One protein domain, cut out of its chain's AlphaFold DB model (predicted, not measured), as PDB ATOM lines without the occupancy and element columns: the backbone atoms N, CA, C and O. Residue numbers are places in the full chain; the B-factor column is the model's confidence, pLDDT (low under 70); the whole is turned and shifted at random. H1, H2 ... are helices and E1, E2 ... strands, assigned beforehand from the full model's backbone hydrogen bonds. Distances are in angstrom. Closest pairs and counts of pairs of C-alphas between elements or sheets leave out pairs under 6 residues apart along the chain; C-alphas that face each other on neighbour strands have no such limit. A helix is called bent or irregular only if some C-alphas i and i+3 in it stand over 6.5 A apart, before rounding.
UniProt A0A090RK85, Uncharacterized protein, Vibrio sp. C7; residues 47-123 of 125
ATOM      1  N   THR A  47     260.884 352.127 197.366       93.62
ATOM      2  CA  THR A  47     261.070 353.407 198.059       93.62
ATOM      3  C   THR A  47     260.906 354.559 197.070       93.62
ATOM      4  O   THR A  47     261.233 354.434 195.890       93.62
ATOM      5  N   ILE A  48     260.441 355.718 197.547       95.31
ATOM      6  CA  ILE A  48     260.271 356.914 196.700       95.31
ATOM      7  C   ILE A  48     261.577 357.265 195.973       95.31
ATOM      8  O   ILE A  48     261.547 357.641 194.802       95.31
ATOM      9  N   HIS A  49     262.718 357.121 196.653       95.25
ATOM     10  CA  HIS A  49     264.033 357.350 196.062       95.25
ATOM     11  C   HIS A  49     264.314 356.382 194.902       95.25
ATOM     12  O   HIS A  49     264.576 356.838 193.792       95.25
ATOM     13  N   SER A  50     264.163 355.070 195.121       94.25
ATOM     14  CA  SER A  50     264.391 354.060 194.074       94.25
ATOM     15  C   SER A  50     263.457 354.265 192.882       94.25
ATOM     16  O   SER A  50     263.902 354.232 191.741       94.25
ATOM     17  N   SER A  51     262.179 354.560 193.132       93.69
ATOM     18  CA  SER A  51     261.197 354.844 192.079       93.69
ATOM     19  C   SER A  51     261.591 356.052 191.224       93.69
ATOM     20  O   SER A  51     261.474 356.011 189.996       93.69
ATOM     21  N   LYS A  52     262.085 357.129 191.853       95.25
ATOM     22  CA  LYS A  52     262.575 358.322 191.144       95.25
ATOM     23  C   LYS A  52     263.818 358.012 190.311       95.25
ATOM     24  O   LYS A  52     263.862 358.402 189.146       95.25
ATOM     25  N   GLU A  53     264.778 357.281 190.869       95.69
ATOM     26  CA  GLU A  53     266.016 356.921 190.171       95.69
ATOM     27  C   GLU A  53     265.772 355.967 188.995       95.69
ATOM     28  O   GLU A  53     266.261 356.230 187.896       95.69
ATOM     29  N   ILE A  54     264.949 354.927 189.177       92.69
ATOM     30  CA  ILE A  54     264.523 354.022 188.096       92.69
ATOM     31  C   ILE A  54     263.860 354.826 186.974       92.69
ATOM     32  O   ILE A  54     264.233 354.692 185.812       92.69
ATOM     33  N   THR A  55     262.922 355.716 187.317       91.50
ATOM     34  CA  THR A  55     262.222 356.557 186.333       91.50
ATOM     35  C   THR A  55     263.187 357.462 185.568       91.50
ATOM     36  O   THR A  55     263.066 357.606 184.351       91.50
ATOM     37  N   ARG A  56     264.140 358.089 186.267       93.75
ATOM     38  CA  ARG A  56     265.151 358.963 185.659       93.75
ATOM     39  C   ARG A  56     266.028 358.187 184.676       93.75
ATOM     40  O   ARG A  56     266.198 358.647 183.553       93.75
ATOM     41  N   LYS A  57     266.535 357.018 185.084       93.12
ATOM     42  CA  LYS A  57     267.365 356.131 184.252       93.12
ATOM     43  C   LYS A  57     266.615 355.656 183.010       93.12
ATOM     44  O   LYS A  57     267.101 355.836 181.901       93.12
ATOM     45  N   ILE A  58     265.384 355.177 183.186       90.38
ATOM     46  CA  ILE A  58     264.492 354.777 182.088       90.38
ATOM     47  C   ILE A  58     264.325 355.901 181.066       90.38
ATOM     48  O   ILE A  58     264.512 355.668 179.881       90.38
ATOM     49  N   LYS A  59     264.029 357.128 181.507       90.31
ATOM     50  CA  LYS A  59     263.831 358.277 180.606       90.31
ATOM     51  C   LYS A  59     265.092 358.705 179.849       90.31
ATOM     52  O   LYS A  59     264.974 359.417 178.859       90.31
ATOM     53  N   GLN A  60     266.273 358.333 180.337       91.00
ATOM     54  CA  GLN A  60     267.565 358.637 179.714       91.00
ATOM     55  C   GLN A  60     268.053 357.513 178.789       91.00
ATOM     56  O   GLN A  60     269.017 357.719 178.055       91.00
ATOM     57  N   SER A  61     267.398 356.350 178.810       87.06
ATOM     58  CA  SER A  61     267.752 355.211 177.967       87.06
ATOM     59  C   SER A  61     267.501 355.505 176.489       87.06
ATOM     60  O   SER A  61     266.481 356.090 176.122       87.06
ATOM     61  N   SER A  62     268.370 354.988 175.620       86.12
ATOM     62  CA  SER A  62     268.157 355.008 174.167       86.12
ATOM     63  C   SER A  62     266.938 354.194 173.718       86.12
ATOM     64  O   SER A  62     266.471 354.360 172.594       86.12
ATOM     65  N   PHE A  63     266.422 353.304 174.572       82.75
ATOM     66  CA  PHE A  63     265.213 352.520 174.305       82.75
ATOM     67  C   PHE A  63     263.926 353.244 174.698       82.75
ATOM     68  O   PHE A  63     262.832 352.753 174.399       82.75
ATOM     69  N   PHE A  64     264.042 354.387 175.374       86.81
ATOM     70  CA  PHE A  64     262.895 355.208 175.699       86.81
ATOM     71  C   PHE A  64     262.422 355.960 174.459       86.81
ATOM     72  O   PHE A  64     263.171 356.685 173.809       86.81
ATOM     73  N   GLY A  65     261.147 355.795 174.146       86.75
ATOM     74  CA  GLY A  65     260.471 356.544 173.100       86.75
ATOM     75  C   GLY A  65     259.058 356.894 173.526       86.75
ATOM     76  O   GLY A  65     258.707 356.808 174.702       86.75
ATOM     77  N   SER A  66     258.222 357.225 172.552       87.62
ATOM     78  CA  SER A  66     256.791 357.439 172.763       87.62
ATOM     79  C   SER A  66     255.972 356.558 171.832       87.62
ATOM     80  O   SER A  66     256.453 356.111 170.787       87.62
ATOM     81  N   TYR A  67     254.717 356.315 172.198       83.19
ATOM     82  CA  TYR A  67     253.768 355.691 171.280       83.19
ATOM     83  C   TYR A  67     253.447 356.636 170.121       83.19
ATOM     84  O   TYR A  67     253.181 357.817 170.337       83.19
ATOM     85  N   VAL A  68     253.401 356.100 168.897       80.69
ATOM     86  CA  VAL A  68     253.080 356.873 167.680       80.69
ATOM     87  C   VAL A  68     251.713 357.552 167.808       80.69
ATOM     88  O   VAL A  68     251.583 358.745 167.554       80.69
ATOM     89  N   ASN A  69     250.717 356.812 168.298       82.88
ATOM     90  CA  ASN A  69     249.341 357.294 168.440       82.88
ATOM     91  C   ASN A  69     249.101 358.074 169.746       82.88
ATOM     92  O   ASN A  69     248.021 358.625 169.946       82.88
ATOM     93  N   ALA A  70     250.089 358.122 170.647       86.38
ATOM     94  CA  ALA A  70     250.007 358.854 171.907       86.38
ATOM     95  C   ALA A  70     251.390 359.401 172.317       86.38
ATOM     96  O   ALA A  70     252.001 358.892 173.259       86.38
ATOM     97  N   PRO A  71     251.884 360.476 171.666       88.06
ATOM     98  CA  PRO A  71     253.252 360.976 171.862       88.06
ATOM     99  C   PRO A  71     253.581 361.419 173.296       88.06
ATOM    100  O   PRO A  71     254.747 361.484 173.681       88.06
ATOM    101  N   LYS A  72     252.548 361.718 174.097       89.19
ATOM    102  CA  LYS A  72     252.669 362.091 175.515       89.19
ATOM    103  C   LYS A  72     252.932 360.897 176.439       89.19
ATOM    104  O   LYS A  72     253.268 361.102 177.601       89.19
ATOM    105  N   ILE A  73     252.748 359.672 175.951       85.06
ATOM    106  CA  ILE A  73     252.944 358.448 176.723       85.06
ATOM    107  C   ILE A  73     254.302 357.863 176.336       85.06
ATOM    108  O   ILE A  73     254.513 357.446 175.196       85.06
ATOM    109  N   GLY A  74     255.216 357.848 177.307       85.75
ATOM    110  CA  GLY A  74     256.522 357.217 177.160       85.75
ATOM    111  C   GLY A  74     256.412 355.696 177.105       85.75
ATOM    112  O   GLY A  74     255.539 355.106 177.741       85.75
ATOM    113  N   ARG A  75     257.321 355.058 176.372       86.06
ATOM    114  CA  ARG A  75     257.411 353.604 176.252       86.06
ATOM    115  C   ARG A  75     258.859 353.140 176.252       86.06
ATOM    116  O   ARG A  75     259.736 353.846 175.764       86.06
ATOM    117  N   ILE A  76     259.075 351.927 176.746       82.25
ATOM    118  CA  ILE A  76     260.292 351.152 176.504       82.25
ATOM    119  C   ILE A  76     259.858 349.877 175.791       82.25
ATOM    120  O   ILE A  76     259.051 349.119 176.327       82.25
ATOM    121  N   GLY A  77     260.388 349.657 174.590       84.31
ATOM    122  CA  GLY A  77     260.001 348.522 173.755       84.31
ATOM    123  C   GLY A  77     258.543 348.600 173.288       84.31
ATOM    124  O   GLY A  77     258.026 349.679 172.986       84.31
ATOM    125  N   GLN A  78     257.906 347.436 173.203       86.19
ATOM    126  CA  GLN A  78     256.521 347.255 172.767       86.19
ATOM    127  C   GLN A  78     255.818 346.303 173.737       86.19
ATOM    128  O   GLN A  78     256.416 345.314 174.160       86.19
ATOM    129  N   ALA A  79     254.572 346.584 174.109       86.81
ATOM    130  CA  ALA A  79     253.788 345.714 174.974       86.81
ATOM    131  C   ALA A  79     253.125 344.584 174.170       86.81
ATOM    132  O   ALA A  79     252.723 344.759 173.021       86.81
ATOM    133  N   PHE A  80     252.970 343.409 174.790       89.75
ATOM    134  CA  PHE A  80     252.438 342.222 174.108       89.75
ATOM    135  C   PHE A  80     251.029 342.440 173.535       89.75
ATOM    136  O   PHE A  80     250.761 342.074 172.392       89.75
ATOM    137  N   PHE A  81     250.144 343.092 174.298       88.38
ATOM    138  CA  PHE A  81     248.757 343.332 173.881       88.38
ATOM    139  C   PHE A  81     248.650 344.212 172.623       88.38
ATOM    140  O   PHE A  81     247.639 344.164 171.930       88.38
ATOM    141  N   GLU A  82     249.685 344.998 172.306       85.50
ATOM    142  CA  GLU A  82     249.735 345.811 171.085       85.50
ATOM    143  C   GLU A  82     250.028 344.973 169.839       85.50
ATOM    144  O   GLU A  82     249.772 345.411 168.723       85.50
ATOM    145  N   CYS A  83     250.595 343.781 170.023       90.12
ATOM    146  CA  CYS A  83     251.115 342.945 168.947       90.12
ATOM    147  C   CYS A  83     250.179 341.790 168.594       90.12
ATOM    148  O   CYS A  83     250.300 341.211 167.525       90.12
ATOM    149  N   GLN A  84     249.263 341.423 169.492       87.56
ATOM    150  CA  GLN A  84     248.498 340.174 169.398       87.56
ATOM    151  C   GLN A  84     247.547 340.082 168.191       87.56
ATOM    152  O   GLN A  84     247.084 338.993 167.875       87.56
ATOM    153  N   ASN A  85     247.252 341.208 167.534       89.88
ATOM    154  CA  ASN A  85     246.332 341.275 166.396       89.88
ATOM    155  C   ASN A  85     247.047 341.270 165.028       89.88
ATOM    156  O   ASN A  85     246.370 341.339 164.006       89.88
ATOM    157  N   ASP A  86     248.384 341.246 164.996       91.62
ATOM    158  CA  ASP A  86     249.193 341.308 163.773       91.62
ATOM    159  C   ASP A  86     250.427 340.399 163.889       91.62
ATOM    160  O   ASP A  86     251.271 340.576 164.772       91.62
ATOM    161  N   ASP A  87     250.562 339.450 162.961       93.56
ATOM    162  CA  ASP A  87     251.637 338.453 162.966       93.56
ATOM    163  C   ASP A  87     253.033 339.076 162.843       93.56
ATOM    164  O   ASP A  87     253.998 338.564 163.423       93.56
ATOM    165  N   VAL A  88     253.162 340.199 162.125       92.88
ATOM    166  CA  VAL A  88     254.449 340.883 161.939       92.88
ATOM    167  C   VAL A  88     254.916 341.497 163.258       92.88
ATOM    168  O   VAL A  88     256.047 341.266 163.696       92.88
ATOM    169  N   SER A  89     254.039 342.239 163.934       89.81
ATOM    170  CA  SER A  89     254.308 342.830 165.246       89.81
ATOM    171  C   SER A  89     254.528 341.765 166.308       89.81
ATOM    172  O   SER A  89     255.435 341.907 167.125       89.81
ATOM    173  N   LEU A  90     253.751 340.677 166.291       93.88
ATOM    174  CA  LEU A  90     253.930 339.562 167.219       93.88
ATOM    175  C   LEU A  90     255.294 338.886 167.038       93.88
ATOM    176  O   LEU A  90     255.974 338.597 168.026       93.88
ATOM    177  N   SER A  91     255.716 338.670 165.792       94.00
ATOM    178  CA  SER A  91     257.029 338.101 165.476       94.00
ATOM    179  C   SER A  91     258.156 339.013 165.958       94.00
ATOM    180  O   SER A  91     259.049 338.557 166.673       94.00
ATOM    181  N   ARG A  92     258.060 340.321 165.681       91.12
ATOM    182  CA  ARG A  92     259.009 341.322 166.188       91.12
ATOM    183  C   ARG A  92     259.040 341.356 167.718       91.12
ATOM    184  O   ARG A  92     260.115 341.385 168.308       91.12
ATOM    185  N   TYR A  93     257.892 341.327 168.390       92.75
ATOM    186  CA  TYR A  93     257.847 341.288 169.853       92.75
ATOM    187  C   TYR A  93     258.605 340.073 170.400       92.75
ATOM    188  O   TYR A  93     259.435 340.207 171.299       92.75
ATOM    189  N   ARG A  94     258.360 338.884 169.837       92.69
ATOM    190  CA  ARG A  94     259.038 337.647 170.252       92.69
ATOM    191  C   ARG A  94     260.547 337.722 170.025       92.69
ATOM    192  O   ARG A  94     261.297 337.333 170.914       92.69
ATOM    193  N   GLU A  95     260.975 338.275 168.894       94.12
ATOM    194  CA  GLU A  95     262.388 338.459 168.553       94.12
ATOM    195  C   GLU A  95     263.105 339.414 169.525       94.12
ATOM    196  O   GLU A  95     264.182 339.096 170.032       94.12
ATOM    197  N   PHE A  96     262.501 340.565 169.840       90.81
ATOM    198  CA  PHE A  96     263.180 341.642 170.571       90.81
ATOM    199  C   PHE A  96     262.904 341.685 172.082       90.81
ATOM    200  O   PHE A  96     263.664 342.328 172.810       90.81
ATOM    201  N   SER A  97     261.877 340.996 172.591       91.25
ATOM    202  CA  SER A  97     261.486 341.034 174.015       91.25
ATOM    203  C   SER A  97     262.645 340.733 174.974       91.25
ATOM    204  O   SER A  97     262.878 341.476 175.929       91.25
ATOM    205  N   ASN A  98     263.432 339.698 174.679       90.75
ATOM    206  CA  ASN A  98     264.603 339.328 175.475       90.75
ATOM    207  C   ASN A  98     265.676 340.426 175.497       90.75
ATOM    208  O   ASN A  98     266.337 340.617 176.519       90.75
ATOM    209  N   ILE A  99     265.852 341.150 174.390       90.44
ATOM    210  CA  ILE A  99     266.797 342.270 174.300       90.44
ATOM    211  C   ILE A  99     266.291 343.423 175.168       90.44
ATOM    212  O   ILE A  99     267.037 343.919 176.007       90.44
ATOM    213  N   TRP A 100     265.015 343.797 175.044       88.81
ATOM    214  CA  TRP A 100     264.430 344.872 175.852       88.81
ATOM    215  C   TRP A 100     264.497 344.585 177.351       88.81
ATOM    216  O   TRP A 100     264.815 345.486 178.122       88.81
ATOM    217  N   ILE A 101     264.257 343.338 177.772       89.88
ATOM    218  CA  ILE A 101     264.383 342.938 179.179       89.88
ATOM    219  C   ILE A 101     265.826 343.114 179.663       89.88
ATOM    220  O   ILE A 101     266.049 343.709 180.716       89.88
ATOM    221  N   LYS A 102     266.814 342.626 178.900       90.69
ATOM    222  CA  LYS A 102     268.238 342.743 179.261       90.69
ATOM    223  C   LYS A 102     268.691 344.197 179.350       90.69
ATOM    224  O   LYS A 102     269.333 344.571 180.327       90.69
ATOM    225  N   GLU A 103     268.331 345.012 178.366       88.81
ATOM    226  CA  GLU A 103     268.720 346.420 178.344       88.81
ATOM    227  C   GLU A 103     268.017 347.204 179.450       88.81
ATOM    228  O   GLU A 103     268.675 347.943 180.172       88.81
ATOM    229  N   MET A 104     266.724 346.969 179.699       89.12
ATOM    230  CA  MET A 104     266.028 347.603 180.821       89.12
ATOM    231  C   MET A 104     266.713 347.283 182.156       89.12
ATOM    232  O   MET A 104     266.988 348.204 182.924       89.12
ATOM    233  N   ARG A 105     267.070 346.014 182.408       92.19
ATOM    234  CA  ARG A 105     267.817 345.603 183.613       92.19
ATOM    235  C   ARG A 105     269.156 346.328 183.743       92.19
ATOM    236  O   ARG A 105     269.516 346.785 184.826       92.19
ATOM    237  N   LYS A 106     269.889 346.457 182.636       91.00
ATOM    238  CA  LYS A 106     271.176 347.160 182.581       91.00
ATOM    239  C   LYS A 106     271.028 348.654 182.883       91.00
ATOM    240  O   LYS A 106     271.823 349.188 183.650       91.00
ATOM    241  N   GLU A 107     270.012 349.310 182.334       90.38
ATOM    242  CA  GLU A 107     269.759 350.748 182.517       90.38
ATOM    243  C   GLU A 107     269.426 351.100 183.972       90.38
ATOM    244  O   GLU A 107     269.914 352.096 184.526       90.38
ATOM    245  N   VAL A 108     268.607 350.264 184.618       92.00
ATOM    246  CA  VAL A 108     268.179 350.499 186.004       92.00
ATOM    247  C   VAL A 108     269.224 350.079 187.041       92.00
ATOM    248  O   VAL A 108     269.189 350.584 188.162       92.00
ATOM    249  N   SER A 109     270.208 349.255 186.659       92.81
ATOM    250  CA  SER A 109     271.320 348.829 187.519       92.81
ATOM    251  C   SER A 109     272.020 350.017 188.217       92.81
ATOM    252  O   SER A 109     272.201 351.079 187.598       92.81
ATOM    253  N   PRO A 110     272.398 349.900 189.509       93.56
ATOM    254  CA  PRO A 110     272.350 348.703 190.366       93.56
ATOM    255  C   PRO A 110     270.988 348.441 191.032       93.56
ATOM    256  O   PRO A 110     270.890 347.571 191.894       93.56
ATOM    257  N   LEU A 111     269.937 349.193 190.687       94.44
ATOM    258  CA  LEU A 111     268.598 348.949 191.223       94.44
ATOM    259  C   LEU A 111     267.975 347.727 190.538       94.44
ATOM    260  O   LEU A 111     268.225 347.466 189.362       94.44
ATOM    261  N   LEU A 112     267.132 347.001 191.270       92.69
ATOM    262  CA  LEU A 112     266.340 345.915 190.700       92.69
ATOM    263  C   LEU A 112     265.238 346.482 189.808       92.69
ATOM    264  O   LEU A 112     264.576 347.464 190.163       92.69
ATOM    265  N   SER A 113     264.992 345.821 188.679       89.81
ATOM    266  CA  SER A 113     263.767 346.081 187.937       89.81
ATOM    267  C   SER A 113     262.541 345.612 188.735       89.81
ATOM    268  O   SER A 113     262.665 344.728 189.590       89.81
ATOM    269  N   PRO A 114     261.338 346.151 188.459       84.88
ATOM    270  CA  PRO A 114     260.117 345.704 189.128       84.88
ATOM    271  C   PRO A 114     259.891 344.191 189.062       84.88
ATOM    272  O   PRO A 114     259.506 343.597 190.066       84.88
ATOM    273  N   ILE A 115     260.172 343.567 187.913       89.19
ATOM    274  CA  ILE A 115     259.998 342.122 187.744       89.19
ATOM    275  C   ILE A 115     261.084 341.317 188.464       89.19
ATOM    276  O   ILE A 115     260.777 340.277 189.030       89.19
ATOM    277  N   ASP A 116     262.331 341.794 188.500       92.69
ATOM    278  CA  ASP A 116     263.407 341.075 189.198       92.69
ATOM    279  C   ASP A 116     263.203 341.101 190.703       92.69
ATOM    280  O   ASP A 116     263.411 340.097 191.372       92.69
ATOM    281  N   ARG A 117     262.739 342.232 191.237       91.75
ATOM    282  CA  ARG A 117     262.366 342.306 192.643       91.75
ATOM    283  C   ARG A 117     261.262 341.311 192.984       91.75
ATOM    284  O   ARG A 117     261.402 340.594 193.967       91.75
ATOM    285  N   LEU A 118     260.209 341.260 192.167       90.75
ATOM    286  CA  LEU A 118     259.114 340.310 192.350       90.75
ATOM    287  C   LEU A 118     259.625 338.868 192.358       90.75
ATOM    288  O   LEU A 118     259.270 338.108 193.248       90.75
ATOM    289  N   ARG A 119     260.474 338.506 191.388       91.81
ATOM    290  CA  ARG A 119     261.069 337.166 191.297       91.81
ATOM    291  C   ARG A 119     261.895 336.829 192.531       91.81
ATOM    292  O   ARG A 119     261.715 335.758 193.088       91.81
ATOM    293  N   LEU A 120     262.755 337.742 192.979       92.12
ATOM    294  CA  LEU A 120     263.622 337.517 194.137       92.12
ATOM    295  C   LEU A 120     262.844 337.423 195.454       92.12
ATOM    296  O   LEU A 120     263.184 336.600 196.290       92.12
ATOM    297  N   GLU A 121     261.803 338.236 195.649       90.75
ATOM    298  CA  GLU A 121     260.940 338.140 196.839       90.75
ATOM    299  C   GLU A 121     260.122 336.844 196.880       90.75
ATOM    300  O   GLU A 121     259.682 336.423 197.945       90.75
ATOM    301  N   LEU A 122     259.911 336.228 195.720       91.69
ATOM    302  CA  LEU A 122     259.149 335.001 195.555       91.69
ATOM    303  C   LEU A 122     260.038 333.786 195.270       91.69
ATOM    304  O   LEU A 122     259.538 332.796 194.752       91.69
ATOM    305  N   ASP A 123     261.335 333.857 195.574       89.94
ATOM    306  CA  ASP A 123     262.287 332.752 195.401       89.94
ATOM    307  C   ASP A 123     262.319 332.155 193.973       89.94
ATOM    308  O   ASP A 123     262.435 330.945 193.785       89.94
TER     309      ASP A 123
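This is residues 47 to 123 of the 125 residues of an uncharacterized protein of Vibrio sp. C7 (UniProt A0A090RK85). A long bent helix, H3, forms one side of a flat, loose frame; H1 meets its second arm, H3b, short H2 packs on its first, H3a, the hairpin E1-E2 comes near H3b only at the end of E2, where the C-alphas of Ile 76 and Trp 100 are 7.5 A apart, and H4 is near H3b but touches no helix. The 77 printed residues include, in order, H1, E1, E2, H2, H3 and H4, mostly helix, with one antiparallel sheet. It is only just loose, close to compact: radius of gyration of the C-alphas 13.9 A, spans 38 by 32 by 17 A.

H1, residues 48 to 60, starts at C-alpha (260.271, 356.914, 196.700) and measures 18.6 A. E1 is 64 to 67, E2 70 to 76, H2 80 to 83. H3, 87 to 108, was assigned as one helix by its hydrogen bonds but is bent: C-alphas 95 and 98 are 7.3 A apart. Its arms are H3a, 87 to 95, and H3b, 98 to 108, 15.8 A. H4, 114 to 121, ends at C-alpha (260.940, 338.140, 196.839).

H1 touches H3b with residues 53 to 58 alone, closest C-alphas Ile 54 and Val 108, 5.5 A, opposite ways at a steep tilt of 57 degrees. Hairpin E1 and E2 is antiparallel, with N 75 and O 65 at 2.8 A, within hydrogen-bond range. H2 touches H3a, closest C-alphas Cys 83 and Leu 90, 4.7 A. H3a and H3b stand at a steep tilt of 54 degrees. H4 is near H3b, closest C-alphas 8.4 A apart. In H1, H3a, H3b and H4 every O i to N i+4 pair is within hydrogen-bond range; H2 is too short for one.

The farthest C-alphas, His 49 and Asp 87, are 40.1 A apart. The printed part has no cut, its links are tight, and no printed residue is under 70 in pLDDT.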